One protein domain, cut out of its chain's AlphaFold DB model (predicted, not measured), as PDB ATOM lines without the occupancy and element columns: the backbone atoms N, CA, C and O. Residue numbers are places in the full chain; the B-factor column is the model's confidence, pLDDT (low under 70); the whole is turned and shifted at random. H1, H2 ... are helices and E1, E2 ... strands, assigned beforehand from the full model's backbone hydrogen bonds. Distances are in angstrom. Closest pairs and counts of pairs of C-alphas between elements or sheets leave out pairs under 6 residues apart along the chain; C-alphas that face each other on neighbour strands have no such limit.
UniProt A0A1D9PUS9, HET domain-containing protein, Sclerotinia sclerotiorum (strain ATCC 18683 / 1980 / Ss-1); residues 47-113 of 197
ATOM      1  N   GLN A  47     226.921 225.356 119.370       55.75
ATOM      2  CA  GLN A  47     227.886 224.854 120.328       55.75
ATOM      3  C   GLN A  47     229.260 224.938 119.671       55.75
ATOM      4  O   GLN A  47     229.553 224.159 118.765       55.75
ATOM      5  N   ASP A  48     230.101 225.860 120.130       54.22
ATOM      6  CA  ASP A  48     231.522 225.771 119.835       54.22
ATOM      7  C   ASP A  48     232.061 224.516 120.543       54.22
ATOM      8  O   ASP A  48     232.032 224.393 121.775       54.22
ATOM      9  N   ARG A  49     232.410 223.508 119.741       59.28
ATOM     10  CA  ARG A  49     232.924 222.207 120.194       59.28
ATOM     11  C   ARG A  49     234.431 222.085 119.976       59.28
ATOM     12  O   ARG A  49     234.972 221.012 120.213       59.28
ATOM     13  N   THR A  50     235.106 223.151 119.545       60.88
ATOM     14  CA  THR A  50     236.502 223.093 119.075       60.88
ATOM     15  C   THR A  50     237.506 222.628 120.133       60.88
ATOM     16  O   THR A  50     238.533 222.069 119.766       60.88
ATOM     17  N   ASN A  51     237.202 222.777 121.429       66.81
ATOM     18  CA  ASN A  51     238.088 222.373 122.532       66.81
ATOM     19  C   ASN A  51     237.568 221.182 123.373       66.81
ATOM     20  O   ASN A  51     238.104 220.893 124.448       66.81
ATOM     21  N   ARG A  52     236.501 220.492 122.937       76.50
ATOM     22  CA  ARG A  52     235.933 219.373 123.709       76.50
ATOM     23  C   ARG A  52     236.622 218.054 123.398       76.50
ATOM     24  O   ARG A  52     236.839 217.715 122.240       76.50
ATOM     25  N   LEU A  53     236.892 217.296 124.452       80.81
ATOM     26  CA  LEU A  53     237.274 215.895 124.350       80.81
ATOM     27  C   LEU A  53     236.060 215.054 123.936       80.81
ATOM     28  O   LEU A  53     234.919 215.381 124.284       80.81
ATOM     29  N   SER A  54     236.297 213.978 123.186       84.62
ATOM     30  CA  SER A  54     235.238 213.019 122.876       84.62
ATOM     31  C   SER A  54     234.796 212.273 124.143       84.62
ATOM     32  O   SER A  54     235.495 212.271 125.158       84.62
ATOM     33  N   ARG A  55     233.631 211.612 124.099       88.12
ATOM     34  CA  ARG A  55     233.175 210.753 125.208       88.12
ATOM     35  C   ARG A  55     234.225 209.697 125.554       88.12
ATOM     36  O   ARG A  55     234.437 209.437 126.733       88.12
ATOM     37  N   ASP A  56     234.879 209.124 124.548       88.56
ATOM     38  CA  ASP A  56     235.877 208.074 124.745       88.56
ATOM     39  C   ASP A  56     237.179 208.629 125.332       88.56
ATOM     40  O   ASP A  56     237.741 208.018 126.239       88.56
ATOM     41  N   ASP A  57     237.608 209.823 124.919       89.81
ATOM     42  CA  ASP A  57     238.754 210.496 125.543       89.81
ATOM     43  C   ASP A  57     238.461 210.841 127.009       89.81
ATOM     44  O   ASP A  57     239.317 210.669 127.872       89.81
ATOM     45  N   ILE A  58     237.238 211.289 127.321       91.00
ATOM     46  CA  ILE A  58     236.824 211.529 128.708       91.00
ATOM     47  C   ILE A  58     236.768 210.220 129.493       91.00
ATOM     48  O   ILE A  58     237.261 210.181 130.618       91.00
ATOM     49  N   GLN A  59     236.253 209.137 128.908       92.25
ATOM     50  CA  GLN A  59     236.226 207.821 129.548       92.25
ATOM     51  C   GLN A  59     237.628 207.364 129.974       92.25
ATOM     52  O   GLN A  59     237.786 206.804 131.056       92.25
ATOM     53  N   GLN A  60     238.650 207.646 129.161       91.88
ATOM     54  CA  GLN A  60     240.045 207.315 129.473       91.88
ATOM     55  C   GLN A  60     240.616 208.108 130.656       91.88
ATOM     56  O   GLN A  60     241.595 207.681 131.264       91.88
ATOM     57  N   THR A  61     240.018 209.249 131.002       91.81
ATOM     58  CA  THR A  61     240.447 210.061 132.150       91.81
ATOM     59  C   THR A  61     239.802 209.628 133.465       91.81
ATOM     60  O   THR A  61     240.225 210.082 134.529       91.81
ATOM     61  N   LEU A  62     238.790 208.756 133.425       92.50
ATOM     62  CA  LEU A  62     238.032 208.374 134.610       92.50
ATOM     63  C   LEU A  62     238.758 207.321 135.464       92.50
ATOM     64  O   LEU A  62     239.412 206.424 134.931       92.50
ATOM     65  N   PRO A  63     238.612 207.373 136.803       91.62
ATOM     66  CA  PRO A  63     239.082 206.306 137.679       91.62
ATOM     67  C   PRO A  63     238.366 204.974 137.406       91.62
ATOM     68  O   PRO A  63     237.278 204.935 136.834       91.62
ATOM     69  N   ALA A  64     238.928 203.873 137.910       89.06
ATOM     70  CA  ALA A  64     238.255 202.576 137.872       89.06
ATOM     71  C   ALA A  64     236.837 202.660 138.475       89.06
ATOM     72  O   ALA A  64     236.610 203.373 139.457       89.06
ATOM     73  N   HIS A  65     235.900 201.899 137.899       89.44
ATOM     74  CA  HIS A  65     234.480 201.843 138.289       89.44
ATOM     75  C   HIS A  65     233.649 203.094 137.965       89.44
ATOM     76  O   HIS A  65     232.501 203.199 138.409       89.44
ATOM     77  N   TRP A  66     234.206 204.021 137.186       93.56
ATOM     78  CA  TRP A  66     233.482 205.147 136.607       93.56
ATOM     79  C   TRP A  66     233.256 204.955 135.106       93.56
ATOM     80  O   TRP A  66     234.130 204.483 134.382       93.56
ATOM     81  N   ASP A  67     232.086 205.373 134.645       93.00
ATOM     82  CA  ASP A  67     231.692 205.403 133.242       93.00
ATOM     83  C   ASP A  67     231.126 206.782 132.880       93.00
ATOM     84  O   ASP A  67     230.528 207.469 133.711       93.00
ATOM     85  N   ALA A  68     231.328 207.195 131.637       92.50
ATOM     86  CA  ALA A  68     230.776 208.397 131.044       92.50
ATOM     87  C   ALA A  68     229.713 208.006 130.019       92.50
ATOM     88  O   ALA A  68     229.991 207.336 129.026       92.50
ATOM     89  N   SER A  69     228.494 208.494 130.214       88.38
ATOM     90  CA  SER A  69     227.393 208.353 129.264       88.38
ATOM     91  C   SER A  69     227.034 209.703 128.658       88.38
ATOM     92  O   SER A  69     226.981 210.711 129.362       88.38
ATOM     93  N   GLN A  70     226.769 209.742 127.352       86.19
ATOM     94  CA  GLN A  70     226.340 210.966 126.680       86.19
ATOM     95  C   GLN A  70     224.813 211.014 126.568       86.19
ATOM     96  O   GLN A  70     224.174 210.076 126.099       86.19
ATOM     97  N   THR A  71     224.231 212.125 127.007       78.69
ATOM     98  CA  THR A  71     222.800 212.418 126.846       78.69
ATOM     99  C   THR A  71     222.468 212.827 125.411       78.69
ATOM    100  O   THR A  71     223.347 213.237 124.653       78.69
ATOM    101  N   VAL A  72     221.179 212.824 125.056       69.19
ATOM    102  CA  VAL A  72     220.691 213.338 123.759       69.19
ATOM    103  C   VAL A  72     221.059 214.810 123.514       69.19
ATOM    104  O   VAL A  72     221.253 215.222 122.377       69.19
ATOM    105  N   GLU A  73     221.232 215.594 124.581       63.84
ATOM    106  CA  GLU A  73     221.661 217.001 124.533       63.84
ATOM    107  C   GLU A  73     223.186 217.160 124.362       63.84
ATOM    108  O   GLU A  73     223.720 218.273 124.305       63.84
ATOM    109  N   GLY A  74     223.920 216.045 124.312       69.81
ATOM    110  CA  GLY A  74     225.371 216.006 124.177       69.81
ATOM    111  C   GLY A  74     226.143 216.245 125.478       69.81
ATOM    112  O   GLY A  74     227.372 216.270 125.436       69.81
ATOM    113  N   ARG A  75     225.461 216.408 126.622       80.81
ATOM    114  CA  ARG A  75     226.087 216.504 127.955       80.81
ATOM    115  C   ARG A  75     226.558 215.135 128.433       80.81
ATOM    116  O   ARG A  75     225.868 214.146 128.186       80.81
ATOM    117  N   LEU A  76     227.673 215.100 129.159       86.81
ATOM    118  CA  LEU A  76     228.196 213.885 129.782       86.81
ATOM    119  C   LEU A  76     227.656 213.717 131.205       86.81
ATOM    120  O   LEU A  76     227.665 214.660 131.994       86.81
ATOM    121  N   LEU A  77     227.183 212.511 131.499       89.44
ATOM    122  CA  LEU A  77     226.758 212.039 132.809       89.44
ATOM    123  C   LEU A  77     227.781 211.013 133.295       89.44
ATOM    124  O   LEU A  77     228.041 210.031 132.599       89.44
ATOM    125  N   PHE A  78     228.344 211.231 134.480       93.31
ATOM    126  CA  PHE A  78     229.302 210.317 135.087       93.31
ATOM    127  C   PHE A  78     228.589 209.369 136.034       93.31
ATOM    128  O   PHE A  78     227.798 209.787 136.881       93.31
ATOM    129  N   ILE A  79     228.877 208.088 135.879       92.62
ATOM    130  CA  ILE A  79     228.210 207.001 136.574       92.62
ATOM    131  C   ILE A  79     229.282 206.214 137.312       92.62
ATOM    132  O   ILE A  79     230.215 205.713 136.696       92.62
ATOM    133  N   ARG A  80     229.153 206.085 138.630       93.12
ATOM    134  CA  ARG A  80     229.990 205.194 139.432       93.12
ATOM    135  C   ARG A  80     229.185 203.960 139.799       93.12
ATOM    136  O   ARG A  80     228.244 204.067 140.586       93.12
ATOM    137  N   GLY A  81     229.561 202.813 139.246       85.81
ATOM    138  CA  GLY A  81     228.974 201.519 139.586       85.81
ATOM    139  C   GLY A  81     229.821 200.807 140.634       85.81
ATOM    140  O   GLY A  81     230.985 200.508 140.388       85.81
ATOM    141  N   THR A  82     229.253 200.530 141.802       79.44
ATOM    142  CA  THR A  82     229.825 199.590 142.780       79.44
ATOM    143  C   THR A  82     228.821 198.475 143.035       79.44
ATOM    144  O   THR A  82     227.634 198.674 142.783       79.44
ATOM    145  N   ASP A  83     229.274 197.338 143.568       77.88
ATOM    146  CA  ASP A  83     228.474 196.109 143.711       77.88
ATOM    147  C   ASP A  83     227.105 196.306 144.397       77.88
ATOM    148  O   ASP A  83     226.191 195.524 144.163       77.88
ATOM    149  N   ASN A  84     226.936 197.373 145.192       78.94
ATOM    150  CA  ASN A  84     225.699 197.672 145.922       78.94
ATOM    151  C   ASN A  84     225.078 199.052 145.629       78.94
ATOM    152  O   ASN A  84     223.964 199.312 146.081       78.94
ATOM    153  N   VAL A  85     225.773 199.963 144.935       81.19
ATOM    154  CA  VAL A  85     225.302 201.347 144.721       81.19
ATOM    155  C   VAL A  85     225.759 201.874 143.366       81.19
ATOM    156  O   VAL A  85     226.952 201.853 143.052       81.19
ATOM    157  N   THR A  86     224.809 202.442 142.621       87.94
ATOM    158  CA  THR A  86     225.067 203.254 141.429       87.94
ATOM    159  C   THR A  86     224.852 204.724 141.765       87.94
ATOM    160  O   THR A  86     223.762 205.115 142.181       87.94
ATOM    161  N   ILE A  87     225.886 205.542 141.576       89.25
ATOM    162  CA  ILE A  87     225.820 206.999 141.751       89.25
ATOM    163  C   ILE A  87     225.917 207.649 140.377       89.25
ATOM    164  O   ILE A  87     226.766 207.264 139.579       89.25
ATOM    165  N   THR A  88     225.084 208.654 140.113       91.38
ATOM    166  CA  THR A  88     225.178 209.491 138.915       91.38
ATOM    167  C   THR A  88     225.486 210.935 139.304       91.38
ATOM    168  O   THR A  88     224.997 211.439 140.313       91.38
ATOM    169  N   THR A  89     226.335 211.607 138.531       89.88
ATOM    170  CA  THR A  89     226.697 213.010 138.761       89.88
ATOM    171  C   THR A  89     227.051 213.713 137.452       89.88
ATOM    172  O   THR A  89     227.520 213.099 136.494       89.88
ATOM    173  N   TRP A  90     226.825 215.026 137.411       87.69
ATOM    174  CA  TRP A  90     227.290 215.903 136.330       87.69
ATOM    175  C   TRP A  90     228.729 216.387 136.547       87.69
ATOM    176  O   TRP A  90     229.294 217.058 135.686       87.69
ATOM    177  N   GLU A  91     229.310 216.093 137.710       88.81
ATOM    178  CA  GLU A  91     230.664 216.494 138.063       88.81
ATOM    179  C   GLU A  91     231.667 215.399 137.725       88.81
ATOM    180  O   GLU A  91     231.468 214.228 138.047       88.81
ATOM    181  N   HIS A  92     232.774 215.794 137.103       90.00
ATOM    182  CA  HIS A  92     233.878 214.880 136.865       90.00
ATOM    183  C   HIS A  92     234.493 214.439 138.209       90.00
ATOM    184  O   HIS A  92     234.707 215.287 139.079       90.00
ATOM    185  N   PRO A  93     234.813 213.145 138.402       89.75
ATOM    186  CA  PRO A  93     235.307 212.625 139.682       89.75
ATOM    187  C   PRO A  93     236.687 213.157 140.092       89.75
ATOM    188  O   PRO A  93     237.059 213.077 141.263       89.75
ATOM    189  N   ILE A  94     237.453 213.702 139.145       89.94
ATOM    190  CA  ILE A  94     238.706 214.416 139.420       89.94
ATOM    191  C   ILE A  94     238.393 215.898 139.646       89.94
ATOM    192  O   ILE A  94     237.958 216.585 138.722       89.94
ATOM    193  N   LYS A  95     238.654 216.372 140.872       81.88
ATOM    194  CA  LYS A  95     238.287 217.703 141.392       81.88
ATOM    195  C   LYS A  95     238.757 218.874 140.520       81.88
ATOM    196  O   LYS A  95     238.009 219.833 140.349       81.88
ATOM    197  N   ASP A  96     239.954 218.761 139.952       84.94
ATOM    198  CA  ASP A  96     240.607 219.833 139.188       84.94
ATOM    199  C   ASP A  96     240.593 219.575 137.675       84.94
ATOM    200  O   ASP A  96     241.334 220.202 136.918       84.94
ATOM    201  N   PHE A  97     239.762 218.637 137.211       85.62
ATOM    202  CA  PHE A  97     239.615 218.413 135.782       85.62
ATOM    203  C   PHE A  97     238.985 219.641 135.131       85.62
ATOM    204  O   PHE A  97     237.954 220.145 135.588       85.62
ATOM    205  N   ASP A  98     239.591 220.106 134.040       84.56
ATOM    206  CA  ASP A  98     239.103 221.264 133.307       84.56
ATOM    207  C   ASP A  98     237.698 220.990 132.756       84.56
ATOM    208  O   ASP A  98     237.496 220.286 131.763       84.56
ATOM    209  N   LYS A  99     236.705 221.583 133.427       80.44
ATOM    210  CA  LYS A  99     235.289 221.444 133.095       80.44
ATOM    211  C   LYS A  99     234.990 221.875 131.661       80.44
ATOM    212  O   LYS A  99     234.076 221.317 131.063       80.44
ATOM    213  N   SER A 100     235.754 222.798 131.072       77.88
ATOM    214  CA  SER A 100     235.534 223.249 129.691       77.88
ATOM    215  C   SER A 100     235.759 222.145 128.645       77.88
ATOM    216  O   SER A 100     235.206 222.212 127.547       77.88
ATOM    217  N   ARG A 101     236.504 221.089 129.002       81.62
ATOM    218  CA  ARG A 101     236.833 219.964 128.116       81.62
ATOM    219  C   ARG A 101     235.679 218.987 127.913       81.62
ATOM    220  O   ARG A 101     235.688 218.266 126.920       81.62
ATOM    221  N   PHE A 102     234.703 218.959 128.822       80.56
ATOM    222  CA  PHE A 102     233.584 218.006 128.782       80.56
ATOM    223  C   PHE A 102     232.212 218.643 129.028       80.56
ATOM    224  O   PHE A 102     231.192 218.081 128.619       80.56
ATOM    225  N   ASN A 103     232.154 219.819 129.656       70.75
ATOM    226  CA  ASN A 103     230.909 220.558 129.749       70.75
ATOM    227  C   ASN A 103     230.533 221.098 128.374       70.75
ATOM    228  O   ASN A 103     231.302 221.775 127.690       70.75
ATOM    229  N   THR A 104     229.273 220.892 128.016       61.31
ATOM    230  CA  THR A 104     228.596 221.860 127.163       61.31
ATOM    231  C   THR A 104     228.630 223.189 127.905       61.31
ATOM    232  O   THR A 104     228.200 223.181 129.061       61.31
ATOM    233  N   PRO A 105     229.151 224.296 127.324       53.53
ATOM    234  CA  PRO A 105     229.015 225.604 127.926       53.53
ATOM    235  C   PRO A 105     227.562 225.724 128.330       53.53
ATOM    236  O   PRO A 105     226.657 225.641 127.492       53.53
ATOM    237  N   VAL A 106     227.346 225.806 129.639       48.25
ATOM    238  CA  VAL A 106     226.065 226.236 130.154       48.25
ATOM    239  C   VAL A 106     225.779 227.533 129.411       48.25
ATOM    240  O   VAL A 106     226.686 228.330 129.161       48.25
ATOM    241  N   ILE A 107     224.521 227.719 129.047       49.00
ATOM    242  CA  ILE A 107     223.954 228.870 128.338       49.00
ATOM    243  C   ILE A 107     224.390 230.242 128.933       49.00
ATOM    244  O   ILE A 107     224.101 231.275 128.354       49.00
ATOM    245  N   GLY A 108     225.142 230.287 130.040       40.31
ATOM    246  CA  GLY A 108     225.762 231.481 130.622       40.31
ATOM    247  C   GLY A 108     227.099 231.954 130.024       40.31
ATOM    248  O   GLY A 108     227.630 232.935 130.527       40.31
ATOM    249  N   GLY A 109     227.668 231.289 129.007       40.59
ATOM    250  CA  GLY A 109     228.880 231.764 128.301       40.59
ATOM    251  C   GLY A 109     228.673 232.128 126.826       40.59
ATOM    252  O   GLY A 109     229.548 232.718 126.197       40.59
ATOM    253  N   LEU A 110     227.518 231.774 126.263       46.38
ATOM    254  CA  LEU A 110     227.086 232.307 124.979       46.38
ATOM    255  C   LEU A 110     226.553 233.716 125.242       46.38
ATOM    256  O   LEU A 110     225.954 233.950 126.293       46.38
ATOM    257  N   SER A 111     226.751 234.643 124.296       45.19
ATOM    258  CA  SER A 111     225.938 235.865 124.234       45.19
ATOM    259  C   SER A 111     224.503 235.469 124.593       45.19
ATOM    260  O   SER A 111     224.056 234.449 124.044       45.19
ATOM    261  N   PRO A 112     223.823 236.169 125.527       49.59
ATOM    262  CA  PRO A 112     222.467 235.805 125.919       49.59
ATOM    263  C   PRO A 112     221.675 235.510 124.649       49.59
ATOM    264  O   PRO A 112     221.923 236.194 123.639       49.59
ATOM    265  N   PRO A 113     220.812 234.470 124.644       54.41
ATOM    266  CA  PRO A 113     219.990 234.201 123.474       54.41
ATOM    267  C   PRO A 113     219.437 235.546 123.021       54.41
ATOM    268  O   PRO A 113     219.030 236.350 123.862       54.41
TER     269      PRO A 113
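AT A GLANCE: This is residues 47 to 113 of the 197 residues of the protein "HET domain-containing protein" of Sclerotinia sclerotiorum (strain ATCC 18683 / 1980 / Ss-1) (UniProt A0A1D9PUS9). Little of this domain is regular structure: a small sheet, the meander E1 E2 E3, each strand the antiparallel neighbour of the one before, has the short helix H1 over edge strand E1. The unnamed residues 90 to 113 run to the end far from the E2-E3 turn. The printed 67 residues, 24 in named elements, go H1 E1 E2 E3, class mixed; they are only just compact, close to loose (radius of gyration of the C-alphas 12.9 A), spanning 44 by 22 by 19 A.

HOW THE PARTS SIT: E2, residues 76 to 82, forms hairpins with E1, residues 66 to 70 (N 67 to O 79, 2.8 A), and E3, residues 85 to 89 (N 80 to O 87, 2.8 A). H1, residues 55 to 61, is on the sheet at a height of 8.4 A, along E1 at 17 degrees on the local plane; their closest C-alphas, Gln 59 and Ala 68, are 5.7 A apart. In H1, 2 of 3 O i to N i+4 pairs are within hydrogen-bond range.

IN THESE COORDINATES: H1, 10.1 A long, begins at C-alpha 55 (233.175, 210.753, 125.208). E1 measures 13.5 A, E2 19.4 A and E3 13.2 A, ending at C-alpha 89 (226.697, 213.010, 138.761).

THE WHOLE: The farthest C-alphas, Asp 83 and Ser 111, are 44.3 A apart. The printed part has no cut, and its three links between named elements are tight. Model pLDDT is under 70 at residues 47 to 51, 72 to 74 and 104 to 113.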